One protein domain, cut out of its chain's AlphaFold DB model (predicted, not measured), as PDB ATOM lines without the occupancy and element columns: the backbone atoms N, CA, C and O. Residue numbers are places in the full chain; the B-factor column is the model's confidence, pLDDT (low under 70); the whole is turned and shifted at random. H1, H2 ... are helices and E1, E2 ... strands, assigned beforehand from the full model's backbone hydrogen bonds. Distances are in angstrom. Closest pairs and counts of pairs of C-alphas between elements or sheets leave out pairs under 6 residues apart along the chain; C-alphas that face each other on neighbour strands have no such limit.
ATOM      1  N   LEU A 388      63.075 -35.505   0.089       98.44
ATOM      2  CA  LEU A 388      62.008 -34.514   0.131       98.44
ATOM      3  C   LEU A 388      62.333 -33.402   1.127       98.44
ATOM      4  O   LEU A 388      63.059 -33.603   2.106       98.44
ATOM      5  N   TYR A 389      61.779 -32.222   0.882       98.25
ATOM      6  CA  TYR A 389      61.811 -31.120   1.833       98.25
ATOM      7  C   TYR A 389      60.525 -30.303   1.753       98.25
ATOM      8  O   TYR A 389      59.951 -30.122   0.686       98.25
ATOM      9  N   TYR A 390      60.091 -29.779   2.890       98.25
ATOM     10  CA  TYR A 390      59.025 -28.795   2.964       98.25
ATOM     11  C   TYR A 390      59.591 -27.392   2.762       98.25
ATOM     12  O   TYR A 390      60.585 -27.014   3.402       98.25
ATOM     13  N   HIS A 391      58.929 -26.610   1.915       97.50
ATOM     14  CA  HIS A 391      59.322 -25.256   1.583       97.50
ATOM     15  C   HIS A 391      58.324 -24.226   2.149       97.50
ATOM     16  O   HIS A 391      57.129 -24.291   1.869       97.50
ATOM     17  N   PRO A 392      58.774 -23.256   2.970       95.06
ATOM     18  CA  PRO A 392      57.862 -22.356   3.673       95.06
ATOM     19  C   PRO A 392      57.233 -21.268   2.792       95.06
ATOM     20  O   PRO A 392      56.240 -20.690   3.208       95.06
ATOM     21  N   THR A 393      57.795 -20.957   1.619       95.69
ATOM     22  CA  THR A 393      57.294 -19.863   0.760       95.69
ATOM     23  C   THR A 393      55.960 -20.187   0.099       95.69
ATOM     24  O   THR A 393      55.115 -19.310  -0.050       95.69
ATOM     25  N   ASP A 394      55.792 -21.429  -0.333       95.62
ATOM     26  CA  ASP A 394      54.612 -21.948  -1.022       95.62
ATOM     27  C   ASP A 394      53.915 -23.060  -0.237       95.62
ATOM     28  O   ASP A 394      52.877 -23.537  -0.677       95.62
ATOM     29  N   HIS A 395      54.430 -23.399   0.947       96.00
ATOM     30  CA  HIS A 395      53.843 -24.356   1.881       96.00
ATOM     31  C   HIS A 395      53.701 -25.777   1.320       96.00
ATOM     32  O   HIS A 395      52.786 -26.502   1.698       96.00
ATOM     33  N   ARG A 396      54.623 -26.193   0.446       96.88
ATOM     34  CA  ARG A 396      54.576 -27.487  -0.248       96.88
ATOM     35  C   ARG A 396      55.768 -28.378   0.080       96.88
ATOM     36  O   ARG A 396      56.820 -27.912   0.528       96.88
ATOM     37  N   ILE A 397      55.596 -29.679  -0.148       98.38
ATOM     38  CA  ILE A 397      56.682 -30.662  -0.147       98.38
ATOM     39  C   ILE A 397      57.242 -30.783  -1.568       98.38
ATOM     40  O   ILE A 397      56.498 -30.950  -2.534       98.38
ATOM     41  N   HIS A 398      58.566 -30.723  -1.681       98.31
ATOM     42  CA  HIS A 398      59.304 -30.714  -2.938       98.31
ATOM     43  C   HIS A 398      60.369 -31.805  -2.991       98.31
ATOM     44  O   HIS A 398      60.903 -32.249  -1.970       98.31
ATOM     45  N   LEU A 399      60.715 -32.181  -4.217       98.12
ATOM     46  CA  LEU A 399      61.785 -33.090  -4.573       98.12
ATOM     47  C   LEU A 399      63.125 -32.339  -4.608       98.12
ATOM     48  O   LEU A 399      63.362 -31.456  -5.436       98.12
ATOM     49  N   ARG A 400      64.045 -32.705  -3.711       97.25
ATOM     50  CA  ARG A 400      65.361 -32.062  -3.613       97.25
ATOM     51  C   ARG A 400      66.210 -32.329  -4.851       97.25
ATOM     52  O   ARG A 400      66.452 -33.480  -5.205       97.25
ATOM     53  N   GLY A 401      66.744 -31.264  -5.444       96.12
ATOM     54  CA  GLY A 401      67.585 -31.337  -6.637       96.12
ATOM     55  C   GLY A 401      66.814 -31.476  -7.950       96.12
ATOM     56  O   GLY A 401      67.421 -31.895  -8.936       96.12
ATOM     57  N   ALA A 402      65.513 -31.158  -7.970       96.25
ATOM     58  CA  ALA A 402      64.718 -31.106  -9.194       96.25
ATOM     59  C   ALA A 402      65.360 -30.174 -10.242       96.25
ATOM     60  O   ALA A 402      65.638 -29.007  -9.973       96.25
ATOM     61  N   ASP A 403      65.572 -30.694 -11.453       91.25
ATOM     62  CA  ASP A 403      66.082 -29.940 -12.603       91.25
ATOM     63  C   ASP A 403      65.010 -28.975 -13.149       91.25
ATOM     64  O   ASP A 403      65.320 -27.897 -13.665       91.25
ATOM     65  N   CYS A 404      63.739 -29.369 -13.044       89.88
ATOM     66  CA  CYS A 404      62.584 -28.548 -13.376       89.88
ATOM     67  C   CYS A 404      61.374 -28.920 -12.513       89.88
ATOM     68  O   CYS A 404      61.202 -30.078 -12.129       89.88
ATOM     69  N   ALA A 405      60.529 -27.923 -12.247       97.19
ATOM     70  CA  ALA A 405      59.253 -28.094 -11.573       97.19
ATOM     71  C   ALA A 405      58.186 -27.192 -12.214       97.19
ATOM     72  O   ALA A 405      58.474 -26.047 -12.585       97.19
ATOM     73  N   TRP A 406      56.975 -27.710 -12.408       97.81
ATOM     74  CA  TRP A 406      55.885 -26.979 -13.057       97.81
ATOM     75  C   TRP A 406      54.507 -27.499 -12.654       97.81
ATOM     76  O   TRP A 406      54.368 -28.607 -12.141       97.81
ATOM     77  N   MET A 407      53.491 -26.684 -12.922       98.12
ATOM     78  CA  MET A 407      52.084 -27.062 -12.833       98.12
ATOM     79  C   MET A 407      51.318 -26.331 -13.933       98.12
ATOM     80  O   MET A 407      51.330 -25.097 -13.983       98.12
ATOM     81  N   ASP A 408      50.679 -27.106 -14.804       97.75
ATOM     82  CA  ASP A 408      49.730 -26.604 -15.793       97.75
ATOM     83  C   ASP A 408      48.337 -26.691 -15.178       97.75
ATOM     84  O   ASP A 408      47.944 -27.748 -14.694       97.75
ATOM     85  N   VAL A 409      47.617 -25.576 -15.147       97.44
ATOM     86  CA  VAL A 409      46.327 -25.452 -14.467       97.44
ATOM     87  C   VAL A 409      45.219 -25.360 -15.501       97.44
ATOM     88  O   VAL A 409      45.315 -24.551 -16.420       97.44
ATOM     89  N   ASP A 410      44.183 -26.159 -15.294       94.50
ATOM     90  CA  ASP A 410      42.900 -26.150 -15.995       94.50
ATOM     91  C   ASP A 410      41.830 -25.962 -14.911       94.50
ATOM     92  O   ASP A 410      41.436 -26.919 -14.236       94.50
ATOM     93  N   TYR A 411      41.470 -24.710 -14.625       91.75
ATOM     94  CA  TYR A 411      40.568 -24.413 -13.507       91.75
ATOM     95  C   TYR A 411      39.094 -24.497 -13.911       91.75
ATOM     96  O   TYR A 411      38.236 -24.517 -13.024       91.75
ATOM     97  N   ASP A 412      38.787 -24.491 -15.214       90.44
ATOM     98  CA  ASP A 412      37.424 -24.581 -15.744       90.44
ATOM     99  C   ASP A 412      37.086 -25.960 -16.349       90.44
ATOM    100  O   ASP A 412      35.933 -26.213 -16.716       90.44
ATOM    101  N   TYR A 413      38.058 -26.877 -16.325       89.50
ATOM    102  CA  TYR A 413      37.968 -28.266 -16.765       89.50
ATOM    103  C   TYR A 413      37.603 -28.403 -18.255       89.50
ATOM    104  O   TYR A 413      37.021 -29.413 -18.678       89.50
ATOM    105  N   ASP A 414      37.948 -27.406 -19.078       90.75
ATOM    106  CA  ASP A 414      37.751 -27.428 -20.529       90.75
ATOM    107  C   ASP A 414      38.859 -28.185 -21.291       90.75
ATOM    108  O   ASP A 414      38.738 -28.427 -22.504       90.75
ATOM    109  N   ARG A 415      39.871 -28.672 -20.555       91.06
ATOM    110  CA  ARG A 415      41.040 -29.434 -21.020       91.06
ATOM    111  C   ARG A 415      42.077 -28.591 -21.749       91.06
ATOM    112  O   ARG A 415      42.879 -29.148 -22.516       91.06
ATOM    113  N   PHE A 416      42.094 -27.287 -21.514       92.81
ATOM    114  CA  PHE A 416      43.158 -26.387 -21.926       92.81
ATOM    115  C   PHE A 416      43.900 -25.826 -20.711       92.81
ATOM    116  O   PHE A 416      43.458 -25.899 -19.574       92.81
ATOM    117  N   VAL A 417      45.111 -25.320 -20.956       96.38
ATOM    118  CA  VAL A 417      45.887 -24.665 -19.902       96.38
ATOM    119  C   VAL A 417      45.396 -23.232 -19.782       96.38
ATOM    120  O   VAL A 417      45.522 -22.469 -20.739       96.38
ATOM    121  N   ASP A 418      44.921 -22.870 -18.600       96.00
ATOM    122  CA  ASP A 418      44.486 -21.520 -18.254       96.00
ATOM    123  C   ASP A 418      45.577 -20.697 -17.566       96.00
ATOM    124  O   ASP A 418      45.636 -19.472 -17.676       96.00
ATOM    125  N   MET A 419      46.425 -21.373 -16.791       97.25
ATOM    126  CA  MET A 419      47.445 -20.760 -15.947       97.25
ATOM    127  C   MET A 419      48.624 -21.721 -15.802       97.25
ATOM    128  O   MET A 419      48.465 -22.942 -15.819       97.25
ATOM    129  N   ARG A 420      49.837 -21.186 -15.666       98.12
ATOM    130  CA  ARG A 420      51.047 -22.003 -15.563       98.12
ATOM    131  C   ARG A 420      51.991 -21.491 -14.488       98.12
ATOM    132  O   ARG A 420      52.428 -20.340 -14.504       98.12
ATOM    133  N   TYR A 421      52.389 -22.407 -13.613       98.12
ATOM    134  CA  TYR A 421      53.479 -22.209 -12.668       98.12
ATOM    135  C   TYR A 421      54.745 -22.883 -13.181       98.12
ATOM    136  O   TYR A 421      54.714 -24.007 -13.686       98.12
ATOM    137  N   LYS A 422      55.882 -22.211 -13.006       97.56
ATOM    138  CA  LYS A 422      57.209 -22.824 -13.117       97.56
ATOM    139  C   LYS A 422      58.016 -22.495 -11.877       97.56
ATOM    140  O   LYS A 422      58.074 -21.333 -11.473       97.56
ATOM    141  N   MET A 423      58.689 -23.493 -11.326       96.50
ATOM    142  CA  MET A 423      59.650 -23.319 -10.248       96.50
ATOM    143  C   MET A 423      61.039 -23.738 -10.721       96.50
ATOM    144  O   MET A 423      61.194 -24.624 -11.566       96.50
ATOM    145  N   ARG A 424      62.068 -23.071 -10.201       94.25
ATOM    146  CA  ARG A 424      63.461 -23.446 -10.455       94.25
ATOM    147  C   ARG A 424      64.340 -23.165  -9.247       94.25
ATOM    148  O   ARG A 424      64.080 -22.230  -8.494       94.25
ATOM    149  N   ASP A 425      65.400 -23.945  -9.148       93.88
ATOM    150  CA  ASP A 425      66.561 -23.702  -8.300       93.88
ATOM    151  C   ASP A 425      67.537 -22.795  -9.076       93.88
ATOM    152  O   ASP A 425      68.169 -23.221 -10.050       93.88
ATOM    153  N   ALA A 426      67.563 -21.496  -8.756       92.31
ATOM    154  CA  ALA A 426      68.357 -20.520  -9.496       92.31
ATOM    155  C   ALA A 426      69.824 -20.464  -9.047       92.31
ATOM    156  O   ALA A 426      70.671 -20.060  -9.857       92.31
ATOM    157  N   ASP A 427      70.133 -20.830  -7.801       92.19
ATOM    158  CA  ASP A 427      71.497 -20.833  -7.262       92.19
ATOM    159  C   ASP A 427      72.188 -22.213  -7.254       92.19
ATOM    160  O   ASP A 427      73.409 -22.281  -7.063       92.19
ATOM    161  N   LEU A 428      71.457 -23.259  -7.651       91.88
ATOM    162  CA  LEU A 428      71.898 -24.642  -7.838       91.88
ATOM    163  C   LEU A 428      72.306 -25.338  -6.529       91.88
ATOM    164  O   LEU A 428      73.230 -26.167  -6.536       91.88
ATOM    165  N   ASP A 429      71.661 -24.999  -5.410       92.31
ATOM    166  CA  ASP A 429      71.886 -25.624  -4.099       92.31
ATOM    167  C   ASP A 429      71.007 -26.870  -3.830       92.31
ATOM    168  O   ASP A 429      71.180 -27.577  -2.824       92.31
ATOM    169  N   GLY A 430      70.123 -27.191  -4.776       92.75
ATOM    170  CA  GLY A 430      69.166 -28.287  -4.742       92.75
ATOM    171  C   GLY A 430      67.795 -27.907  -4.180       92.75
ATOM    172  O   GLY A 430      66.981 -28.814  -3.975       92.75
ATOM    173  N   VAL A 431      67.536 -26.626  -3.906       95.62
ATOM    174  CA  VAL A 431      66.282 -26.102  -3.354       95.62
ATOM    175  C   VAL A 431      65.650 -25.129  -4.350       95.62
ATOM    176  O   VAL A 431      66.277 -24.195  -4.834       95.62
ATOM    177  N   LEU A 432      64.368 -25.323  -4.656       95.44
ATOM    178  CA  LEU A 432      63.598 -24.372  -5.458       95.44
ATOM    179  C   LEU A 432      63.527 -23.013  -4.745       95.44
ATOM    180  O   LEU A 432      63.055 -22.925  -3.614       95.44
ATOM    181  N   ASP A 433      63.970 -21.952  -5.422       95.00
ATOM    182  CA  ASP A 433      64.116 -20.608  -4.842       95.00
ATOM    183  C   ASP A 433      63.403 -19.512  -5.655       95.00
ATOM    184  O   ASP A 433      63.366 -18.340  -5.260       95.00
ATOM    185  N   THR A 434      62.838 -19.882  -6.805       95.75
ATOM    186  CA  THR A 434      62.244 -18.971  -7.777       95.75
ATOM    187  C   THR A 434      60.942 -19.545  -8.315       95.75
ATOM    188  O   THR A 434      60.942 -20.633  -8.888       95.75
ATOM    189  N   TRP A 435      59.870 -18.757  -8.241       96.88
ATOM    190  CA  TRP A 435      58.558 -19.071  -8.808       96.88
ATOM    191  C   TRP A 435      58.221 -18.067  -9.899       96.88
ATOM    192  O   TRP A 435      58.413 -16.860  -9.737       96.88
ATOM    193  N   ILE A 436      57.716 -18.585 -11.007       97.56
ATOM    194  CA  ILE A 436      57.359 -17.846 -12.211       97.56
ATOM    195  C   ILE A 436      55.902 -18.163 -12.507       97.56
ATOM    196  O   ILE A 436      55.527 -19.338 -12.547       97.56
ATOM    197  N   LEU A 437      55.114 -17.117 -12.728       97.94
ATOM    198  CA  LEU A 437      53.700 -17.228 -13.029       97.94
ATOM    199  C   LEU A 437      53.376 -16.648 -14.406       97.94
ATOM    200  O   LEU A 437      53.778 -15.528 -14.723       97.94
ATOM    201  N   ASP A 438      52.622 -17.427 -15.170       97.94
ATOM    202  CA  ASP A 438      51.928 -17.066 -16.405       97.94
ATOM    203  C   ASP A 438      50.427 -17.237 -16.113       97.94
ATOM    204  O   ASP A 438      49.956 -18.351 -15.868       97.94
ATOM    205  N   VAL A 439      49.704 -16.125 -15.971       95.88
ATOM    206  CA  VAL A 439      48.359 -16.094 -15.364       95.88
ATOM    207  C   VAL A 439      47.244 -16.434 -16.355       95.88
ATOM    208  O   VAL A 439      46.113 -16.685 -15.935       95.88
ATOM    209  N   ASN A 440      47.553 -16.381 -17.652       92.94
ATOM    210  CA  ASN A 440      46.624 -16.568 -18.769       92.94
ATOM    211  C   ASN A 440      47.129 -17.597 -19.806       92.94
ATOM    212  O   ASN A 440      46.555 -17.697 -20.893       92.94
ATOM    213  N   ALA A 441      48.222 -18.299 -19.488       94.19
ATOM    214  CA  ALA A 441      48.881 -19.303 -20.314       94.19
ATOM    215  C   ALA A 441      49.304 -18.813 -21.714       94.19
ATOM    216  O   ALA A 441      49.416 -19.611 -22.652       94.19
ATOM    217  N   ASP A 442      49.578 -17.515 -21.882       95.06
ATOM    218  CA  ASP A 442      49.990 -16.949 -23.174       95.06
ATOM    219  C   ASP A 442      51.485 -17.168 -23.494       95.06
ATOM    220  O   ASP A 442      51.962 -16.861 -24.596       95.06
ATOM    221  N   GLY A 443      52.222 -17.767 -22.552       92.50
ATOM    222  CA  GLY A 443      53.646 -18.062 -22.643       92.50
ATOM    223  C   GLY A 443      54.547 -16.915 -22.188       92.50
ATOM    224  O   GLY A 443      55.778 -17.058 -22.254       92.50
ATOM    225  N   LEU A 444      53.982 -15.790 -21.749       93.94
ATOM    226  CA  LEU A 444      54.703 -14.670 -21.159       93.94
ATOM    227  C   LEU A 444      54.779 -14.816 -19.637       93.94
ATOM    228  O   LEU A 444      53.981 -15.471 -18.983       93.94
ATOM    229  N   MET A 445      55.823 -14.226 -19.061       94.50
ATOM    230  CA  MET A 445      55.980 -14.170 -17.611       94.50
ATOM    231  C   MET A 445      55.264 -12.930 -17.081       94.50
ATOM    232  O   MET A 445      55.746 -11.814 -17.296       94.50
ATOM    233  N   ASP A 446      54.181 -13.144 -16.342       96.38
ATOM    234  CA  ASP A 446      53.369 -12.089 -15.732       96.38
ATOM    235  C   ASP A 446      53.863 -11.688 -14.343       96.38
ATOM    236  O   ASP A 446      53.817 -10.512 -13.969       96.38
ATOM    237  N   ASP A 447      54.360 -12.654 -13.565       96.06
ATOM    238  CA  ASP A 447      54.907 -12.394 -12.238       96.06
ATOM    239  C   ASP A 447      56.068 -13.330 -11.881       96.06
ATOM    240  O   ASP A 447      56.196 -14.442 -12.395       96.06
ATOM    241  N   ILE A 448      56.934 -12.863 -10.981       95.94
ATOM    242  CA  ILE A 448      58.090 -13.611 -10.484       95.94
ATOM    243  C   ILE A 448      58.419 -13.206  -9.046       95.94
ATOM    244  O   ILE A 448      58.444 -12.020  -8.702       95.94
ATOM    245  N   TRP A 449      58.711 -14.189  -8.197       95.25
ATOM    246  CA  TRP A 449      59.216 -13.949  -6.845       95.25
ATOM    247  C   TRP A 449      60.313 -14.945  -6.472       95.25
ATOM    248  O   TRP A 449      60.415 -16.029  -7.042       95.25
ATOM    249  N   HIS A 450      61.165 -14.532  -5.529       94.62
ATOM    250  CA  HIS A 450      62.374 -15.258  -5.149       94.62
ATOM    251  C   HIS A 450      62.510 -15.344  -3.630       94.62
ATOM    252  O   HIS A 450      62.479 -14.304  -2.964       94.62
ATOM    253  N   CYS A 451      62.753 -16.542  -3.103       91.81
ATOM    254  CA  CYS A 451      63.108 -16.758  -1.704       91.81
ATOM    255  C   CYS A 451      64.621 -16.948  -1.582       91.81
ATOM    256  O   CYS A 451      65.179 -17.881  -2.133       91.81
ATOM    257  N   ARG A 452      65.315 -16.051  -0.874       77.69
ATOM    258  CA  ARG A 452      66.794 -16.074  -0.806       77.69
ATOM    259  C   ARG A 452      67.363 -16.870   0.365       77.69
ATOM    260  O   ARG A 452      68.575 -17.031   0.459       77.69
ATOM    261  N   SER A 453      66.546 -17.213   1.352       79.50
ATOM    262  CA  SER A 453      67.010 -17.873   2.580       79.50
ATOM    263  C   SER A 453      65.880 -18.696   3.196       79.50
ATOM    264  O   SER A 453      65.416 -18.370   4.296       79.50
ATOM    265  N   PRO A 454      65.401 -19.731   2.484       80.38
ATOM    266  CA  PRO A 454      64.278 -20.516   2.955       80.38
ATOM    267  C   PRO A 454      64.664 -21.300   4.211       80.38
ATOM    268  O   PRO A 454      65.723 -21.921   4.295       80.38
ATOM    269  N   GLN A 455      63.789 -21.278   5.216       89.50
ATOM    270  CA  GLN A 455      63.894 -22.157   6.383       89.50
ATOM    271  C   GLN A 455      63.275 -23.516   6.034       89.50
ATOM    272  O   GLN A 455      62.226 -23.875   6.568       89.50
ATOM    273  N   ILE A 456      63.881 -24.225   5.076       95.56
ATOM    274  CA  ILE A 456      63.386 -25.538   4.652       95.56
ATOM    275  C   ILE A 456      63.446 -26.542   5.798       95.56
ATOM    276  O   ILE A 456      64.277 -26.438   6.707       95.56
ATOM    277  N   VAL A 457      62.586 -27.550   5.722       97.12
ATOM    278  CA  VAL A 457      62.616 -28.685   6.642       97.12
ATOM    279  C   VAL A 457      62.724 -29.960   5.825       97.12
ATOM    280  O   VAL A 457      61.867 -30.203   4.985       97.12
ATOM    281  N   ASP A 458      63.767 -30.760   6.047       97.50
ATOM    282  CA  ASP A 458      63.862 -32.095   5.444       97.50
ATOM    283  C   ASP A 458      62.658 -32.948   5.895       97.50
ATOM    284  O   ASP A 458      62.261 -32.888   7.063       97.50
ATOM    285  N   VAL A 459      62.084 -33.723   4.971       97.94
ATOM    286  CA  VAL A 459      60.944 -34.620   5.224       97.94
ATOM    287  C   VAL A 459      61.342 -36.039   4.821       97.94
ATOM    288  O   VAL A 459      61.854 -36.252   3.718       97.94
ATOM    289  N   GLY A 460      61.163 -37.005   5.722       96.12
ATOM    290  CA  GLY A 460      61.374 -38.419   5.430       96.12
ATOM    291  C   GLY A 460      60.375 -38.961   4.405       96.12
ATOM    292  O   GLY A 460      59.238 -38.511   4.337       96.12
ATOM    293  N   ILE A 461      60.799 -39.948   3.612       96.25
ATOM    294  CA  ILE A 461      59.933 -40.646   2.646       96.25
ATOM    295  C   ILE A 461      59.274 -41.825   3.364       96.25
ATOM    296  O   ILE A 461      59.696 -42.975   3.222       96.25
ATOM    297  N   HIS A 462      58.336 -41.491   4.245       94.06
ATOM    298  CA  HIS A 462      57.439 -42.409   4.946       94.06
ATOM    299  C   HIS A 462      56.235 -41.619   5.460       94.06
ATOM    300  O   HIS A 462      56.365 -40.434   5.798       94.06
ATOM    301  N   TRP A 463      55.081 -42.278   5.514       96.69
ATOM    302  CA  TRP A 463      53.801 -41.618   5.743       96.69
ATOM    303  C   TRP A 463      53.745 -40.755   7.025       96.69
ATOM    304  O   TRP A 463      53.455 -39.563   6.909       96.69
ATOM    305  N   PRO A 464      54.165 -41.219   8.225       95.81
ATOM    306  CA  PRO A 464      54.022 -40.426   9.455       95.81
ATOM    307  C   PRO A 464      54.720 -39.054   9.471       95.81
ATOM    308  O   PRO A 464      54.347 -38.169  10.251       95.81
ATOM    309  N   GLU A 465      55.801 -38.870   8.703       96.56
ATOM    310  CA  GLU A 465      56.472 -37.566   8.578       96.56
ATOM    311  C   GLU A 465      55.830 -36.664   7.526       96.56
ATOM    312  O   GLU A 465      55.754 -35.449   7.747       96.56
ATOM    313  N   ILE A 466      55.374 -37.259   6.424       98.12
ATOM    314  CA  ILE A 466      54.632 -36.597   5.352       98.12
ATOM    315  C   ILE A 466      53.305 -36.077   5.907       98.12
ATOM    316  O   ILE A 466      53.120 -34.859   5.949       98.12
ATOM    317  N   HIS A 467      52.478 -36.967   6.461       97.38
ATOM    318  CA  HIS A 467      51.171 -36.650   7.027       97.38
ATOM    319  C   HIS A 467      51.249 -35.528   8.054       97.38
ATOM    320  O   HIS A 467      50.665 -34.456   7.903       97.38
ATOM    321  N   ARG A 468      52.143 -35.665   9.040       96.62
ATOM    322  CA  ARG A 468      52.347 -34.618  10.053       96.62
ATOM    323  C   ARG A 468      52.651 -33.247   9.444       96.62
ATOM    324  O   ARG A 468      52.304 -32.226  10.043       96.62
ATOM    325  N   ARG A 469      53.380 -33.198   8.325       96.69
ATOM    326  CA  ARG A 469      53.714 -31.937   7.664       96.69
ATOM    327  C   ARG A 469      52.514 -31.372   6.915       96.69
ATOM    328  O   ARG A 469      52.270 -30.174   7.054       96.69
ATOM    329  N   VAL A 470      51.813 -32.201   6.151       97.19
ATOM    330  CA  VAL A 470      50.665 -31.799   5.333       97.19
ATOM    331  C   VAL A 470      49.493 -31.383   6.214       97.19
ATOM    332  O   VAL A 470      49.070 -30.230   6.123       97.19
ATOM    333  N   SER A 471      49.085 -32.182   7.203       95.94
ATOM    334  CA  SER A 471      47.978 -31.812   8.100       95.94
ATOM    335  C   SER A 471      48.276 -30.540   8.906       95.94
ATOM    336  O   SER A 471      47.383 -29.744   9.210       95.94
ATOM    337  N   ALA A 472      49.548 -30.285   9.252       95.06
ATOM    338  CA  ALA A 472      49.941 -29.023   9.885       95.06
ATOM    339  C   ALA A 472      49.762 -27.818   8.945       95.06
ATOM    340  O   ALA A 472      49.379 -26.740   9.408       95.06
ATOM    341  N   THR A 473      50.022 -27.998   7.651       95.25
ATOM    342  CA  THR A 473      49.799 -26.988   6.613       95.25
ATOM    343  C   THR A 473      48.308 -26.754   6.379       95.25
ATOM    344  O   THR A 473      47.869 -25.601   6.432       95.25
ATOM    345  N   LEU A 474      47.521 -27.813   6.176       94.94
ATOM    346  CA  LEU A 474      46.090 -27.725   5.862       94.94
ATOM    347  C   LEU A 474      45.259 -27.145   7.012       94.94
ATOM    348  O   LEU A 474      44.277 -26.445   6.795       94.94
ATOM    349  N   LYS A 475      45.724 -27.271   8.257       94.06
ATOM    350  CA  LYS A 475      45.055 -26.653   9.408       94.06
ATOM    351  C   LYS A 475      45.015 -25.117   9.382       94.06
ATOM    352  O   LYS A 475      44.107 -24.519   9.967       94.06
ATOM    353  N   GLU A 476      46.019 -24.459   8.798       92.25
ATOM    354  CA  GLU A 476      46.175 -22.994   8.882       92.25
ATOM    355  C   GLU A 476      46.169 -22.295   7.518       92.25
ATOM    356  O   GLU A 476      45.617 -21.196   7.390       92.25
ATOM    357  N   THR A 477      46.767 -22.908   6.497       96.38
ATOM    358  CA  THR A 477      47.012 -22.281   5.191       96.38
ATOM    359  C   THR A 477      45.730 -21.971   4.407       96.38
ATOM    360  O   THR A 477      45.639 -20.841   3.913       96.38
ATOM    361  N   PRO A 478      44.701 -22.845   4.334       95.12
ATOM    362  CA  PRO A 478      43.430 -22.514   3.678       95.12
ATOM    363  C   PRO A 478      42.765 -21.292   4.324       95.12
ATOM    364  O   PRO A 478      42.370 -20.341   3.645       95.12
ATOM    365  N   ILE A 479      42.752 -21.241   5.662       95.81
ATOM    366  CA  ILE A 479      42.187 -20.126   6.434       95.81
ATOM    367  C   ILE A 479      42.949 -18.827   6.146       95.81
ATOM    368  O   ILE A 479      42.337 -17.791   5.868       95.81
ATOM    369  N   ALA A 480      44.280 -18.858   6.224       97.38
ATOM    370  CA  ALA A 480      45.111 -17.681   5.990       97.38
ATOM    371  C   ALA A 480      45.008 -17.184   4.537       97.38
ATOM    372  O   ALA A 480      44.943 -15.972   4.309       97.38
ATOM    373  N   THR A 481      44.933 -18.104   3.572       97.75
ATOM    374  CA  THR A 481      44.789 -17.795   2.143       97.75
ATOM    375  C   THR A 481      43.424 -17.184   1.846       97.75
ATOM    376  O   THR A 481      43.368 -16.121   1.228       97.75
ATOM    377  N   LEU A 482      42.327 -17.749   2.370       95.81
ATOM    378  CA  LEU A 482      40.987 -17.165   2.237       95.81
ATOM    379  C   LEU A 482      40.942 -15.734   2.788       95.81
ATOM    380  O   LEU A 482      40.444 -14.817   2.134       95.81
ATOM    381  N   GLN A 483      41.493 -15.520   3.981       97.50
ATOM    382  CA  GLN A 483      41.516 -14.201   4.608       97.50
ATOM    383  C   GLN A 483      42.342 -13.185   3.810       97.50
ATOM    384  O   GLN A 483      41.965 -12.014   3.718       97.50
ATOM    385  N   LEU A 484      43.466 -13.611   3.232       98.50
ATOM    386  CA  LEU A 484      44.253 -12.778   2.329       98.50
ATOM    387  C   LEU A 484      43.465 -12.453   1.052       98.50
ATOM    388  O   LEU A 484      43.401 -11.283   0.676       98.50
ATOM    389  N   ASN A 485      42.807 -13.442   0.442       97.50
ATOM    390  CA  ASN A 485      41.973 -13.257  -0.748       97.50
ATOM    391  C   ASN A 485      40.851 -12.253  -0.497       97.50
ATOM    392  O   ASN A 485      40.673 -11.327  -1.284       97.50
ATOM    393  N   GLN A 486      40.155 -12.352   0.639       96.12
ATOM    394  CA  GLN A 486      39.127 -11.386   1.037       96.12
ATOM    395  C   GLN A 486      39.678  -9.952   1.104       96.12
ATOM    396  O   GLN A 486      39.007  -9.017   0.662       96.12
ATOM    397  N   ARG A 487      40.906  -9.754   1.609       97.88
ATOM    398  CA  ARG A 487      41.541  -8.425   1.675       97.88
ATOM    399  C   ARG A 487      42.024  -7.921   0.325       97.88
ATOM    400  O   ARG A 487      41.788  -6.757   0.011       97.88
ATOM    401  N   LEU A 488      42.657  -8.771  -0.477       97.75
ATOM    402  CA  LEU A 488      43.076  -8.414  -1.832       97.75
ATOM    403  C   LEU A 488      41.867  -8.037  -2.695       97.75
ATOM    404  O   LEU A 488      41.888  -7.014  -3.375       97.75
ATOM    405  N   LEU A 489      40.778  -8.799  -2.590       95.88
ATOM    406  CA  LEU A 489      39.524  -8.529  -3.283       95.88
ATOM    407  C   LEU A 489      38.887  -7.208  -2.827       95.88
ATOM    408  O   LEU A 489      38.442  -6.418  -3.654       95.88
ATOM    409  N   GLN A 490      38.867  -6.925  -1.520       95.75
ATOM    410  CA  GLN A 490      38.406  -5.634  -0.993       95.75
ATOM    411  C   GLN A 490      39.264  -4.461  -1.493       95.75
ATOM    412  O   GLN A 490      38.707  -3.430  -1.871       95.75
ATOM    413  N   ALA A 491      40.591  -4.622  -1.528       96.44
ATOM    414  CA  ALA A 491      41.510  -3.616  -2.052       96.44
ATOM    415  C   ALA A 491      41.258  -3.350  -3.544       96.44
ATOM    416  O   ALA A 491      41.046  -2.199  -3.924       96.44
ATOM    417  N   LEU A 492      41.184  -4.401  -4.369       95.88
ATOM    418  CA  LEU A 492      40.874  -4.289  -5.798       95.88
ATOM    419  C   LEU A 492      39.533  -3.589  -6.035       95.88
ATOM    420  O   LEU A 492      39.494  -2.604  -6.768       95.88
ATOM    421  N   ARG A 493      38.455  -4.007  -5.349       94.25
ATOM    422  CA  ARG A 493      37.132  -3.359  -5.461       94.25
ATOM    423  C   ARG A 493      37.173  -1.877  -5.102       94.25
ATOM    424  O   ARG A 493      36.417  -1.093  -5.668       94.25
ATOM    425  N   GLY A 494      38.012  -1.505  -4.135       93.56
ATOM    426  CA  GLY A 494      38.185  -0.122  -3.701       93.56
ATOM    427  C   GLY A 494      38.885   0.767  -4.733       93.56
ATOM    428  O   GLY A 494      38.629   1.971  -4.751       93.56
ATOM    429  N   ILE A 495      39.738   0.191  -5.586       94.31
ATOM    430  CA  ILE A 495      40.471   0.904  -6.644       94.31
ATOM    431  C   ILE A 495      39.681   0.871  -7.956       94.31
ATOM    432  O   ILE A 495      39.339   1.917  -8.503       94.31
ATOM    433  N   GLU A 496      39.386  -0.334  -8.446       93.00
ATOM    434  CA  GLU A 496      38.762  -0.594  -9.740       93.00
ATOM    435  C   GLU A 496      37.869  -1.845  -9.657       93.00
ATOM    436  O   GLU A 496      38.355  -2.972  -9.749       93.00
ATOM    437  N   PRO A 497      36.540  -1.680  -9.501       88.81
ATOM    438  CA  PRO A 497      35.616  -2.805  -9.361       88.81
ATOM    439  C   PRO A 497      35.682  -3.836 -10.495       88.81
ATOM    440  O   PRO A 497      35.542  -5.023 -10.226       88.81
ATOM    441  N   GLN A 498      35.930  -3.400 -11.736       88.31
ATOM    442  CA  GLN A 498      35.995  -4.282 -12.911       88.31
ATOM    443  C   GLN A 498      37.182  -5.255 -12.857       88.31
ATOM    444  O   GLN A 498      37.050  -6.392 -13.294       88.31
ATOM    445  N   ALA A 499      38.296  -4.865 -12.228       87.19
ATOM    446  CA  ALA A 499      39.456  -5.742 -12.053       87.19
ATOM    447  C   ALA A 499      39.141  -6.978 -11.188       87.19
ATOM    448  O   ALA A 499      39.867  -7.967 -11.224       87.19
ATOM    449  N   CYS A 500      38.059  -6.940 -10.402       86.75
ATOM    450  CA  CYS A 500      37.611  -8.098  -9.629       86.75
ATOM    451  C   CYS A 500      36.937  -9.153 -10.503       86.75
ATOM    452  O   CYS A 500      37.114 -10.337 -10.240       86.75
ATOM    453  N   ASP A 501      36.192  -8.724 -11.524       86.69
ATOM    454  CA  ASP A 501      35.539  -9.629 -12.469       86.69
ATOM    455  C   ASP A 501      36.593 -10.316 -13.355       86.69
ATOM    456  O   ASP A 501      36.479 -11.501 -13.642       86.69
ATOM    457  N   GLU A 502      37.663  -9.602 -13.722       86.94
ATOM    458  CA  GLU A 502      38.798 -10.165 -14.473       86.94
ATOM    459  C   GLU A 502      39.632 -11.155 -13.640       86.94
ATOM    460  O   GLU A 502      40.118 -12.165 -14.157       86.94
ATOM    461  N   ALA A 503      39.786 -10.891 -12.339       87.81
ATOM    462  CA  ALA A 503      40.533 -11.760 -11.435       87.81
ATOM    463  C   ALA A 503      39.765 -13.031 -11.030       87.81
ATOM    464  O   ALA A 503      40.395 -13.979 -10.555       87.81
ATOM    465  N   ALA A 504      38.436 -13.050 -11.176       87.12
ATOM    466  CA  ALA A 504      37.583 -14.154 -10.746       87.12
ATOM    467  C   ALA A 504      37.906 -15.470 -11.475       87.12
ATOM    468  O   ALA A 504      38.286 -15.473 -12.644       87.12
ATOM    469  N   LEU A 505      37.729 -16.586 -10.766       86.62
ATOM    470  CA  LEU A 505      37.758 -17.927 -11.348       86.62
ATOM    471  C   LEU A 505      36.318 -18.349 -11.689       86.62
ATOM    472  O   LEU A 505      35.436 -18.172 -10.843       86.62
ATOM    473  N   PRO A 506      36.048 -18.927 -12.873       82.69
ATOM    474  CA  PRO A 506      34.706 -19.328 -13.302       82.69
ATOM    475  C   PRO A 506      34.226 -20.643 -12.647       82.69
ATOM    476  O   PRO A 506      33.594 -21.476 -13.285       82.69
ATOM    477  N   ILE A 507      34.481 -20.843 -11.351       74.88
ATOM    478  CA  ILE A 507      34.155 -22.095 -10.639       74.88
ATOM    479  C   ILE A 507      32.638 -22.349 -10.623       74.88
ATOM    480  O   ILE A 507      32.194 -23.486 -10.703       74.88
ATOM    481  N   GLU A 508      31.819 -21.292 -10.587       71.12
ATOM    482  CA  GLU A 508      30.350 -21.399 -10.573       71.12
ATOM    483  C   GLU A 508      29.759 -22.039 -11.843       71.12
ATOM    484  O   GLU A 508      28.584 -22.409 -11.848       71.12
ATOM    485  N   THR A 509      30.537 -22.153 -12.928       78.69
ATOM    486  CA  THR A 509      30.092 -22.796 -14.173       78.69
ATOM    487  C   THR A 509      30.412 -24.287 -14.250       78.69
ATOM    488  O   THR A 509      29.969 -24.936 -15.198       78.69
ATOM    489  N   LEU A 510      31.154 -24.827 -13.278       81.00
ATOM    490  CA  LEU A 510      31.524 -26.240 -13.225       81.00
ATOM    491  C   LEU A 510      30.336 -27.145 -12.872       81.00
ATOM    492  O   LEU A 510      29.302 -26.699 -12.363       81.00
ATOM    493  N   ASP A 511      30.501 -28.443 -13.141       81.62
ATOM    494  CA  ASP A 511      29.558 -29.455 -12.678       81.62
ATOM    495  C   ASP A 511      29.460 -29.448 -11.144       81.62
ATOM    496  O   ASP A 511      30.447 -29.270 -10.431       81.62
ATOM    497  N   LYS A 512      28.246 -29.626 -10.619       77.44
ATOM    498  CA  LYS A 512      28.008 -29.493  -9.181       77.44
ATOM    499  C   LYS A 512      28.646 -30.606  -8.356       77.44
ATOM    500  O   LYS A 512      28.997 -30.346  -7.212       77.44
ATOM    501  N   GLU A 513      28.745 -31.822  -8.888       76.06
ATOM    502  CA  GLU A 513      29.385 -32.942  -8.188       76.06
ATOM    503  C   GLU A 513      30.899 -32.742  -8.146       76.06
ATOM    504  O   GLU A 513      31.510 -32.937  -7.099       76.06
ATOM    505  N   LEU A 514      31.473 -32.223  -9.234       78.56
ATOM    506  CA  LEU A 514      32.874 -31.814  -9.282       78.56
ATOM    507  C   LEU A 514      33.172 -30.718  -8.242       78.56
ATOM    508  O   LEU A 514      34.074 -30.882  -7.428       78.56
ATOM    509  N   ILE A 515      32.355 -29.659  -8.185       77.56
ATOM    510  CA  ILE A 515      32.472 -28.603  -7.160       77.56
ATOM    511  C   ILE A 515      32.374 -29.183  -5.741       77.56
ATOM    512  O   ILE A 515      33.117 -28.760  -4.858       77.56
ATOM    513  N   LEU A 516      31.442 -30.113  -5.505       74.94
ATOM    514  CA  LEU A 516      31.275 -30.753  -4.199       74.94
ATOM    515  C   LEU A 516      32.530 -31.512  -3.791       74.94
ATOM    516  O   LEU A 516      32.964 -31.341  -2.659       74.94
ATOM    517  N   LYS A 517      33.109 -32.292  -4.707       76.25
ATOM    518  CA  LYS A 517      34.352 -33.019  -4.458       76.25
ATOM    519  C   LYS A 517      35.497 -32.056  -4.132       76.25
ATOM    520  O   LYS A 517      36.094 -32.158  -3.075       76.25
ATOM    521  N   MET A 518      35.697 -31.029  -4.956       74.31
ATOM    522  CA  MET A 518      36.792 -30.060  -4.785       74.31
ATOM    523  C   MET A 518      36.742 -29.263  -3.472       74.31
ATOM    524  O   MET A 518      37.757 -28.731  -3.039       74.31
ATOM    525  N   TYR A 519      35.554 -29.089  -2.882       77.12
ATOM    526  CA  TYR A 519      35.375 -28.402  -1.598       77.12
ATOM    527  C   TYR A 519      35.119 -29.364  -0.432       77.12
ATOM    528  O   TYR A 519      34.872 -28.897   0.684       77.12
ATOM    529  N   ALA A 520      35.113 -30.677  -0.673       74.69
ATOM    530  CA  ALA A 520      34.972 -31.664   0.387       74.69
ATOM    531  C   ALA A 520      36.248 -31.746   1.238       74.69
ATOM    532  O   ALA A 520      36.123 -31.889   2.457       74.69
ATOM    533  N   SER A 521      37.420 -31.548   0.626       84.69
ATOM    534  CA  SER A 521      38.730 -31.549   1.281       84.69
ATOM    535  C   SER A 521      39.304 -30.141   1.485       84.69
ATOM    536  O   SER A 521      38.988 -29.167   0.779       84.69
ATOM    537  N   ASP A 522      40.173 -30.014   2.493       89.50
ATOM    538  CA  ASP A 522      40.918 -28.778   2.748       89.50
ATOM    539  C   ASP A 522      42.022 -28.559   1.683       89.50
ATOM    540  O   ASP A 522      42.345 -27.400   1.390       89.50
ATOM    541  N   GLU A 523      42.564 -29.632   1.083       91.19
ATOM    542  CA  GLU A 523      43.534 -29.605  -0.026       91.19
ATOM    543  C   GLU A 523      42.923 -29.010  -1.301       91.19
ATOM    544  O   GLU A 523      43.393 -27.968  -1.786       91.19
ATOM    545  N   GLY A 524      41.813 -29.579  -1.781       90.69
ATOM    546  CA  GLY A 524      41.111 -29.080  -2.963       90.69
ATOM    547  C   GLY A 524      40.714 -27.607  -2.807       90.69
ATOM    548  O   GLY A 524      40.943 -26.776  -3.698       90.69
ATOM    549  N   ALA A 525      40.230 -27.214  -1.622       89.50
ATOM    550  CA  ALA A 525      39.932 -25.816  -1.317       89.50
ATOM    551  C   ALA A 525      41.188 -24.921  -1.354       89.50
ATOM    552  O   ALA A 525      41.144 -23.796  -1.876       89.50
ATOM    553  N   LEU A 526      42.317 -25.385  -0.804       93.94
ATOM    554  CA  LEU A 526      43.577 -24.639  -0.786       93.94
ATOM    555  C   LEU A 526      44.111 -24.367  -2.193       93.94
ATOM    556  O   LEU A 526      44.607 -23.259  -2.448       93.94
ATOM    557  N   PHE A 527      43.989 -25.323  -3.109       94.75
ATOM    558  CA  PHE A 527      44.393 -25.154  -4.501       94.75
ATOM    559  C   PHE A 527      43.700 -23.963  -5.156       94.75
ATOM    560  O   PHE A 527      44.370 -23.014  -5.580       94.75
ATOM    561  N   PHE A 528      42.365 -23.915  -5.128       91.75
ATOM    562  CA  PHE A 528      41.610 -22.799  -5.711       91.75
ATOM    563  C   PHE A 528      41.893 -21.470  -5.026       91.75
ATOM    564  O   PHE A 528      42.066 -20.441  -5.690       91.75
ATOM    565  N   LEU A 529      41.985 -21.475  -3.695       94.19
ATOM    566  CA  LEU A 529      42.342 -20.279  -2.944       94.19
ATOM    567  C   LEU A 529      43.730 -19.762  -3.346       94.19
ATOM    568  O   LEU A 529      43.924 -18.546  -3.423       94.19
ATOM    569  N   THR A 530      44.671 -20.653  -3.654       96.50
ATOM    570  CA  THR A 530      46.020 -20.298  -4.109       96.50
ATOM    571  C   THR A 530      46.009 -19.706  -5.515       96.50
ATOM    572  O   THR A 530      46.594 -18.638  -5.718       96.50
ATOM    573  N   LEU A 531      45.289 -20.322  -6.459       96.44
ATOM    574  CA  LEU A 531      45.110 -19.770  -7.806       96.44
ATOM    575  C   LEU A 531      44.497 -18.367  -7.746       96.44
ATOM    576  O   LEU A 531      45.017 -17.416  -8.336       96.44
ATOM    577  N   PHE A 532      43.426 -18.215  -6.965       95.94
ATOM    578  CA  PHE A 532      42.729 -16.943  -6.836       95.94
ATOM    579  C   PHE A 532      43.606 -15.877  -6.172       95.94
ATOM    580  O   PHE A 532      43.666 -14.748  -6.659       95.94
ATOM    581  N   LYS A 533      44.364 -16.231  -5.123       97.19
ATOM    582  CA  LYS A 533      45.354 -15.346  -4.486       97.19
ATOM    583  C   LYS A 533      46.305 -14.756  -5.516       97.19
ATOM    584  O   LYS A 533      46.527 -13.545  -5.532       97.19
ATOM    585  N   ASP A 534      46.897 -15.604  -6.347       97.50
ATOM    586  CA  ASP A 534      47.942 -15.174  -7.267       97.50
ATOM    587  C   ASP A 534      47.382 -14.352  -8.434       97.50
ATOM    588  O   ASP A 534      47.998 -13.343  -8.797       97.50
ATOM    589  N   ARG A 535      46.164 -14.654  -8.908       96.69
ATOM    590  CA  ARG A 535      45.418 -13.773  -9.824       96.69
ATOM    591  C   ARG A 535      45.143 -12.404  -9.200       96.69
ATOM    592  O   ARG A 535      45.452 -11.378  -9.804       96.69
ATOM    593  N   LEU A 536      44.629 -12.358  -7.969       97.62
ATOM    594  CA  LEU A 536      44.350 -11.098  -7.272       97.62
ATOM    595  C   LEU A 536      45.619 -10.248  -7.089       97.62
ATOM    596  O   LEU A 536      45.580  -9.032  -7.281       97.62
ATOM    597  N   ILE A 537      46.754 -10.870  -6.747       97.50
ATOM    598  CA  ILE A 537      48.038 -10.161  -6.634       97.50
ATOM    599  C   ILE A 537      48.481  -9.619  -7.998       97.50
ATOM    600  O   ILE A 537      48.906  -8.464  -8.065       97.50
ATOM    601  N   TYR A 538      48.376 -10.415  -9.065       96.56
ATOM    602  CA  TYR A 538      48.706  -9.978 -10.422       96.56
ATOM    603  C   TYR A 538      47.878  -8.754 -10.835       96.56
ATOM    604  O   TYR A 538      48.452  -7.715 -11.167       96.56
ATOM    605  N   HIS A 539      46.548  -8.821 -10.726       96.12
ATOM    606  CA  HIS A 539      45.676  -7.699 -11.088       96.12
ATOM    607  C   HIS A 539      45.949  -6.461 -10.226       96.12
ATOM    608  O   HIS A 539      45.981  -5.345 -10.745       96.12
ATOM    609  N   LEU A 540      46.237  -6.632  -8.928       96.62
ATOM    610  CA  LEU A 540      46.582  -5.503  -8.063       96.62
ATOM    611  C   LEU A 540      47.890  -4.834  -8.510       96.62
ATOM    612  O   LEU A 540      47.964  -3.607  -8.517       96.62
ATOM    613  N   LYS A 541      48.899  -5.603  -8.941       95.44
ATOM    614  CA  LYS A 541      50.145  -5.052  -9.508       95.44
ATOM    615  C   LYS A 541      49.903  -4.236 -10.779       95.44
ATOM    616  O   LYS A 541      50.587  -3.233 -10.967       95.44
ATOM    617  N   GLN A 542      48.937  -4.622 -11.618       94.56
ATOM    618  CA  GLN A 542      48.631  -3.899 -12.860       94.56
ATOM    619  C   GLN A 542      48.042  -2.505 -12.607       94.56
ATOM    620  O   GLN A 542      48.336  -1.565 -13.347       94.56
ATOM    621  N   ILE A 543      47.230  -2.357 -11.557       94.88
ATOM    622  CA  ILE A 543      46.472  -1.120 -11.308       94.88
ATOM    623  C   ILE A 543      47.031  -0.269 -10.158       94.88
ATOM    624  O   ILE A 543      46.643   0.891 -10.003       94.88
ATOM    625  N   TYR A 544      47.936  -0.816  -9.339       95.69
ATOM    626  CA  TYR A 544      48.430  -0.170  -8.124       95.69
ATOM    627  C   TYR A 544      49.964  -0.129  -8.048       95.69
ATOM    628  O   TYR A 544      50.614  -0.992  -7.461       95.69
ATOM    629  N   ASP A 545      50.560   0.935  -8.590       93.25
ATOM    630  CA  ASP A 545      52.017   1.134  -8.644       93.25
ATOM    631  C   ASP A 545      52.549   1.984  -7.469       93.25
ATOM    632  O   ASP A 545      53.070   3.091  -7.639       93.25
ATOM    633  N   LYS A 546      52.389   1.494  -6.229       96.31
ATOM    634  CA  LYS A 546      53.026   2.105  -5.048       96.31
ATOM    635  C   LYS A 546      54.260   1.317  -4.630       96.31
ATOM    636  O   LYS A 546      54.177   0.312  -3.925       96.31
ATOM    637  N   LYS A 547      55.427   1.831  -5.013       95.00
ATOM    638  CA  LYS A 547      56.729   1.196  -4.773       95.00
ATOM    639  C   LYS A 547      56.957   0.738  -3.323       95.00
ATOM    640  O   LYS A 547      57.280  -0.426  -3.114       95.00
ATOM    641  N   ASP A 548      56.752   1.613  -2.336       96.69
ATOM    642  CA  ASP A 548      57.013   1.301  -0.919       96.69
ATOM    643  C   ASP A 548      56.152   0.133  -0.402       96.69
ATOM    644  O   ASP A 548      56.607  -0.660   0.421       96.69
ATOM    645  N   PHE A 549      54.915   0.000  -0.899       98.00
ATOM    646  CA  PHE A 549      54.038  -1.117  -0.551       98.00
ATOM    647  C   PHE A 549      54.612  -2.436  -1.077       98.00
ATOM    648  O   PHE A 549      54.778  -3.384  -0.311       98.00
ATOM    649  N   TRP A 550      54.991  -2.487  -2.356       97.38
ATOM    650  CA  TRP A 550      55.558  -3.692  -2.968       97.38
ATOM    651  C   TRP A 550      56.937  -4.061  -2.411       97.38
ATOM    652  O   TRP A 550      57.241  -5.247  -2.284       97.38
ATOM    653  N   GLU A 551      57.750  -3.078  -2.006       96.44
ATOM    654  CA  GLU A 551      59.013  -3.317  -1.288       96.44
ATOM    655  C   GLU A 551      58.799  -3.991   0.079       96.44
ATOM    656  O   GLU A 551      59.694  -4.691   0.552       96.44
ATOM    657  N   ALA A 552      57.620  -3.846   0.697       97.00
ATOM    658  CA  ALA A 552      57.248  -4.550   1.925       97.00
ATOM    659  C   ALA A 552      56.488  -5.866   1.666       97.00
ATOM    660  O   ALA A 552      56.713  -6.852   2.373       97.00
ATOM    661  N   PHE A 553      55.604  -5.888   0.665       98.12
ATOM    662  CA  PHE A 553      54.738  -7.021   0.334       98.12
ATOM    663  C   PHE A 553      55.503  -8.171  -0.324       98.12
ATOM    664  O   PHE A 553      55.336  -9.319   0.080       98.12
ATOM    665  N   ASN A 554      56.379  -7.885  -1.294       96.25
ATOM    666  CA  ASN A 554      57.103  -8.931  -2.020       96.25
ATOM    667  C   ASN A 554      58.025  -9.764  -1.111       96.25
ATOM    668  O   ASN A 554      58.027 -10.981  -1.269       96.25
ATOM    669  N   PRO A 555      58.752  -9.188  -0.129       95.19
ATOM    670  CA  PRO A 555      59.456  -9.993   0.868       95.19
ATOM    671  C   PRO A 555      58.522 -10.860   1.716       95.19
ATOM    672  O   PRO A 555      58.829 -12.019   1.936       95.19
ATOM    673  N   ALA A 556      57.362 -10.344   2.146       96.44
ATOM    674  CA  ALA A 556      56.397 -11.152   2.897       96.44
ATOM    675  C   ALA A 556      55.873 -12.339   2.070       96.44
ATOM    676  O   ALA A 556      55.742 -13.435   2.603       96.44
ATOM    677  N   ARG A 557      55.642 -12.134   0.766       96.19
ATOM    678  CA  ARG A 557      55.305 -13.206  -0.181       96.19
ATOM    679  C   ARG A 557      56.449 -14.201  -0.348       96.19
ATOM    680  O   ARG A 557      56.207 -15.397  -0.312       96.19
ATOM    681  N   ALA A 558      57.679 -13.719  -0.509       94.69
ATOM    682  CA  ALA A 558      58.862 -14.569  -0.611       94.69
ATOM    683  C   ALA A 558      59.103 -15.400   0.659       94.69
ATOM    684  O   ALA A 558      59.606 -16.510   0.559       94.69
ATOM    685  N   ASP A 559      58.709 -14.897   1.828       93.56
ATOM    686  CA  ASP A 559      58.783 -15.616   3.103       93.56
ATOM    687  C   ASP A 559      57.609 -16.604   3.308       93.56
ATOM    688  O   ASP A 559      57.624 -17.352   4.282       93.56
ATOM    689  N   GLY A 560      56.578 -16.586   2.447       94.94
ATOM    690  CA  GLY A 560      55.327 -17.337   2.648       94.94
ATOM    691  C   GLY A 560      54.457 -16.810   3.797       94.94
ATOM    692  O   GLY A 560      53.557 -17.483   4.287       94.94
ATOM    693  N   ASP A 561      54.691 -15.587   4.283       96.69
ATOM    694  CA  ASP A 561      53.961 -15.038   5.432       96.69
ATOM    695  C   ASP A 561      52.618 -14.431   4.990       96.69
ATOM    696  O   ASP A 561      52.448 -13.205   4.906       96.69
ATOM    697  N   LEU A 562      51.639 -15.306   4.729       98.00
ATOM    698  CA  LEU A 562      50.273 -14.952   4.317       98.00
ATOM    699  C   LEU A 562      49.618 -13.943   5.274       98.00
ATOM    700  O   LEU A 562      48.943 -12.998   4.856       98.00
ATOM    701  N   ASN A 563      49.868 -14.084   6.578       97.94
ATOM    702  CA  ASN A 563      49.338 -13.182   7.595       97.94
ATOM    703  C   ASN A 563      49.965 -11.782   7.516       97.94
ATOM    704  O   ASN A 563      49.278 -10.777   7.719       97.94
ATOM    705  N   ARG A 564      51.269 -11.679   7.243       98.06
ATOM    706  CA  ARG A 564      51.941 -10.393   7.022       98.06
ATOM    707  C   ARG A 564      51.513  -9.763   5.711       98.06
ATOM    708  O   ARG A 564      51.258  -8.562   5.722       98.06
ATOM    709  N   MET A 565      51.374 -10.537   4.637       98.62
ATOM    710  CA  MET A 565      50.792 -10.056   3.380       98.62
ATOM    711  C   MET A 565      49.410  -9.444   3.634       98.62
ATOM    712  O   MET A 565      49.181  -8.289   3.280       98.62
ATOM    713  N   ARG A 566      48.531 -10.160   4.353       98.50
ATOM    714  CA  ARG A 566      47.191  -9.674   4.718       98.50
ATOM    715  C   ARG A 566      47.261  -8.355   5.487       98.50
ATOM    716  O   ARG A 566      46.608  -7.392   5.099       98.50
ATOM    717  N   ARG A 567      48.086  -8.284   6.539       98.50
ATOM    718  CA  ARG A 567      48.254  -7.066   7.357       98.50
ATOM    719  C   ARG A 567      48.771  -5.877   6.550       98.50
ATOM    720  O   ARG A 567      48.370  -4.752   6.826       98.50
ATOM    721  N   LEU A 568      49.664  -6.101   5.585       98.62
ATOM    722  CA  LEU A 568      50.170  -5.036   4.716       98.62
ATOM    723  C   LEU A 568      49.060  -4.482   3.814       98.62
ATOM    724  O   LEU A 568      48.950  -3.266   3.682       98.62
ATOM    725  N   VAL A 569      48.210  -5.349   3.254       98.50
ATOM    726  CA  VAL A 569      47.028  -4.930   2.479       98.50
ATOM    727  C   VAL A 569      46.044  -4.169   3.374       98.50
ATOM    728  O   VAL A 569      45.595  -3.087   3.012       98.50
ATOM    729  N   GLU A 570      45.755  -4.675   4.576       98.38
ATOM    730  CA  GLU A 570      44.880  -4.003   5.552       98.38
ATOM    731  C   GLU A 570      45.365  -2.589   5.896       98.38
ATOM    732  O   GLU A 570      44.565  -1.656   5.941       98.38
ATOM    733  N   GLN A 571      46.673  -2.425   6.112       97.81
ATOM    734  CA  GLN A 571      47.284  -1.140   6.455       97.81
ATOM    735  C   GLN A 571      47.313  -0.160   5.283       97.81
ATOM    736  O   GLN A 571      47.060   1.025   5.485       97.81
ATOM    737  N   GLU A 572      47.634  -0.628   4.075       98.00
ATOM    738  CA  GLU A 572      47.735   0.239   2.898       98.00
ATOM    739  C   GLU A 572      46.363   0.754   2.442       98.00
ATOM    740  O   GLU A 572      46.246   1.908   2.031       98.00
ATOM    741  N   PHE A 573      45.320  -0.072   2.562       97.38
ATOM    742  CA  PHE A 573      43.977   0.233   2.059       97.38
ATOM    743  C   PHE A 573      42.949   0.577   3.157       97.38
ATOM    744  O   PHE A 573      41.770   0.730   2.849       97.38
ATOM    745  N   ASP A 574      43.379   0.710   4.420       96.69
ATOM    746  CA  ASP A 574      42.533   0.980   5.602       96.69
ATOM    747  C   ASP A 574      41.310   0.042   5.702       96.69
ATOM    748  O   ASP A 574      40.162   0.456   5.889       96.69
ATOM    749  N   LEU A 575      41.557  -1.261   5.539       96.75
ATOM    750  CA  LEU A 575      40.508  -2.282   5.539       96.75
ATOM    751  C   LEU A 575      40.279  -2.827   6.949       96.75
ATOM    752  O   LEU A 575      41.177  -3.395   7.570       96.75
ATOM    753  N   GLN A 576      39.049  -2.686   7.444       93.31
ATOM    754  CA  GLN A 576      38.663  -3.082   8.808       93.31
ATOM    755  C   GLN A 576      37.390  -3.937   8.850       93.31
ATOM    756  O   GLN A 576      36.920  -4.299   9.929       93.31
ATOM    757  N   GLN A 577      36.806  -4.264   7.691       91.31
ATOM    758  CA  GLN A 577      35.594  -5.084   7.635       91.31
ATOM    759  C   GLN A 577      35.870  -6.469   8.251       91.31
ATOM    760  O   GLN A 577      36.979  -6.987   8.066       91.31
ATOM    761  N   PRO A 578      34.902  -7.080   8.960       91.06
ATOM    762  CA  PRO A 578      35.031  -8.454   9.431       91.06
ATOM    763  C   PRO A 578      35.337  -9.412   8.278       91.06
ATOM    764  O   PRO A 578      34.795  -9.262   7.184       91.06
ATOM    765  N   LEU A 579      36.221 -10.370   8.540       93.69
ATOM    766  CA  LEU A 579      36.527 -11.463   7.622       93.69
ATOM    767  C   LEU A 579      35.504 -12.575   7.842       93.69
ATOM    768  O   LEU A 579      35.149 -12.869   8.988       93.69
ATOM    769  N   GLU A 580      35.031 -13.173   6.758       90.19
ATOM    770  CA  GLU A 580      34.131 -14.320   6.843       90.19
ATOM    771  C   GLU A 580      34.935 -15.567   7.267       90.19
ATOM    772  O   GLU A 580      36.023 -15.802   6.729       90.19
ATOM    773  N   PRO A 581      34.455 -16.347   8.255       90.81
ATOM    774  CA  PRO A 581      35.123 -17.566   8.705       90.81
ATOM    775  C   PRO A 581      35.175 -18.652   7.626       90.81
ATOM    776  O   PRO A 581      34.189 -18.878   6.939       90.81
ATOM    777  N   PHE A 582      36.268 -19.419   7.579       88.25
ATOM    778  CA  PHE A 582      36.465 -20.496   6.598       88.25
ATOM    779  C   PHE A 582      35.324 -21.528   6.568       88.25
ATOM    780  O   PHE A 582      34.742 -21.766   5.519       88.25
ATOM    781  N   LYS A 583      34.907 -22.064   7.727       83.88
ATOM    782  CA  LYS A 583      33.779 -23.017   7.791       83.88
ATOM    783  C   LYS A 583      32.457 -22.415   7.322       83.88
ATOM    784  O   LYS A 583      31.638 -23.113   6.738       83.88
ATOM    785  N   GLN A 584      32.244 -21.128   7.602       83.38
ATOM    786  CA  GLN A 584      31.048 -20.429   7.148       83.38
ATOM    787  C   GLN A 584      31.089 -20.273   5.630       83.38
ATOM    788  O   GLN A 584      30.134 -20.682   4.984       83.38
ATOM    789  N   TRP A 585      32.216 -19.802   5.085       83.44
ATOM    790  CA  TRP A 585      32.461 -19.724   3.647       83.44
ATOM    791  C   TRP A 585      32.203 -21.072   2.972       83.44
ATOM    792  O   TRP A 585      31.430 -21.107   2.029       83.44
ATOM    793  N   LEU A 586      32.709 -22.186   3.507       76.94
ATOM    794  CA  LEU A 586      32.474 -23.530   2.960       76.94
ATOM    795  C   LEU A 586      30.985 -23.953   3.017       76.94
ATOM    796  O   LEU A 586      30.434 -24.491   2.059       76.94
ATOM    797  N   SER A 587      30.302 -23.675   4.135       67.94
ATOM    798  CA  SER A 587      28.914 -24.113   4.372       67.94
ATOM    799  C   SER A 587      27.832 -23.261   3.690       67.94
ATOM    800  O   SER A 587      26.846 -23.806   3.192       67.94
ATOM    801  N   GLU A 588      27.991 -21.934   3.679       63.28
ATOM    802  CA  GLU A 588      27.011 -20.980   3.145       63.28
ATOM    803  C   GLU A 588      27.135 -20.817   1.633       63.28
ATOM    804  O   GLU A 588      26.151 -20.462   0.979       63.28
ATOM    805  N   SER A 589      28.314 -21.091   1.068       55.78
ATOM    806  CA  SER A 589      28.539 -20.900  -0.359       55.78
ATOM    807  C   SER A 589      27.849 -21.969  -1.210       55.78
ATOM    808  O   SER A 589      27.193 -21.581  -2.172       55.78
ATOM    809  N   PHE A 590      27.873 -23.268  -0.862       58.53
ATOM    810  CA  PHE A 590      27.314 -24.301  -1.763       58.53
ATOM    811  C   PHE A 590      26.743 -25.570  -1.092       58.53
ATOM    812  O   PHE A 590      25.700 -26.059  -1.536       58.53
ATOM    813  N   LEU A 591      27.331 -26.077   0.002       57.91
ATOM    814  CA  LEU A 591      26.920 -27.354   0.628       57.91
ATOM    815  C   LEU A 591      25.464 -27.355   1.135       57.91
ATOM    816  O   LEU A 591      24.745 -28.344   0.994       57.91
ATOM    817  N   ALA A 592      24.983 -26.224   1.662       57.56
ATOM    818  CA  ALA A 592      23.607 -26.097   2.148       57.56
ATOM    819  C   ALA A 592      22.537 -26.195   1.039       57.56
ATOM    820  O   ALA A 592      21.382 -26.495   1.335       57.56
ATOM    821  N   GLN A 593      22.892 -25.949  -0.229       53.94
ATOM    822  CA  GLN A 593      21.955 -25.985  -1.363       53.94
ATOM    823  C   GLN A 593      21.828 -27.380  -2.002       53.94
ATOM    824  O   GLN A 593      21.067 -27.544  -2.956       53.94
ATOM    825  N   MET A 594      22.574 -28.368  -1.495       56.28
ATOM    826  CA  MET A 594      22.774 -29.670  -2.140       56.28
ATOM    827  C   MET A 594      22.424 -30.871  -1.242       56.28
ATOM    828  O   MET A 594      22.679 -32.007  -1.639       56.28
ATOM    829  N   LYS A 595      21.805 -30.654  -0.066       64.50
ATOM    830  CA  LYS A 595      21.294 -31.753   0.773       64.50
ATOM    831  C   LYS A 595      20.256 -32.574  -0.008       64.50
ATOM    832  O   LYS A 595      19.248 -32.041  -0.472       64.50
TER     833      LYS A 595
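What this domain is: This is residues 388 to 595 of the 853 residues of the protein "DUF4861 domain-containing protein" of Candidatus Omnitrophica bacterium (UniProt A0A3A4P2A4). Two small sheets, each with a helix over one face, stand beside a group of helices: H5 crosses one face of the four-stranded sheet E3 to E6, and H1 runs along the three-stranded sheet E2, E1, E7. H5 and H2, side by side, make the core of the helical part, with H7 next to H2, H6 next to H7, and the short H3, H4 and H8 round them. The printed part has 208 residues, seven named strands followed by eight named helices; both sheets are antiparallel and the class is mixed. It is compact and rounded, with a radius of gyration of the C-alphas of 17.3 A and spans of 46 by 44 by 33 A.

Where its parts are: Find C-alpha 388 at (62.008, -34.514, 0.131), where E1 begins and runs to 391. E2 follows at 396 to 399, E3 at 404 to 409, E4 at 419 to 424 over 17.1 A, E5 at 434 to 438, E6 at 447 to 450 and E7 at 457 to 459. Then come H1, 463 to 474; H2, 477 to 495, 26.8 A long; H3, 498 to 503; and H4, 512 to 518. Look for C-alpha 522 at (40.918, -28.778, 2.748): from there H5 runs 31.5 A to 543. H6 is 547 to 558, H7 562 to 573, and H8 582 to 589, ending at (28.539, -20.900, -0.359).

How they stand to each other: Start at E3, E4, E5, E6, a meander, each strand the antiparallel neighbour of the one before: N 407 and O 421 are 3.0 A apart, N 422 and O 436 2.9 A, N 437 and O 447 2.9 A. H5 is on this sheet at a height of 10.6 A and runs across the strands, at 78 degrees to E5 on the local plane. H6 is on it too, with C-alphas 450 and 558 closest, 5.8 A. H2 touches H5 at a shallow tilt of 27 degrees, the same way; C-alphas 478 and 526 are closest, 4.9 A. H7 touches H2, with C-alphas 484 and 566 closest, 4.9 A. H6 and H7 form a helical hairpin, with C-alphas 556 and 565 closest, 5.7 A. H3 touches H5, with C-alphas 503 and 535 closest, 5.5 A; H4 and H5 only just touch, only at the corner, with 3 pairs of C-alphas within 8 A. H8 only just touches H2, also with 3 pairs, C-alphas 479 and 582 being closest at 5.7 A. H1 is on the sheet E2, E1, E7 at a height of 9.7 A and runs along the strands; there N 398 and O 389 are 2.8 A apart, N 390 and O 457 2.8 A. In H2, H3, H4, H7 and H8 every O i to N i+4 pair is within hydrogen-bond range; H1 has 7 of 8, H5 17 of 18, H6 6 of 8.

The domain as a whole: The two C-alphas farthest apart, those of Asp 427 and Lys 595, are 52.0 A apart. The printed part has no cut and no long link. The mean pLDDT of the printed part is 91.7; look for values under 70 at residues 587 to 595, of which 587 to 589 belong to H8.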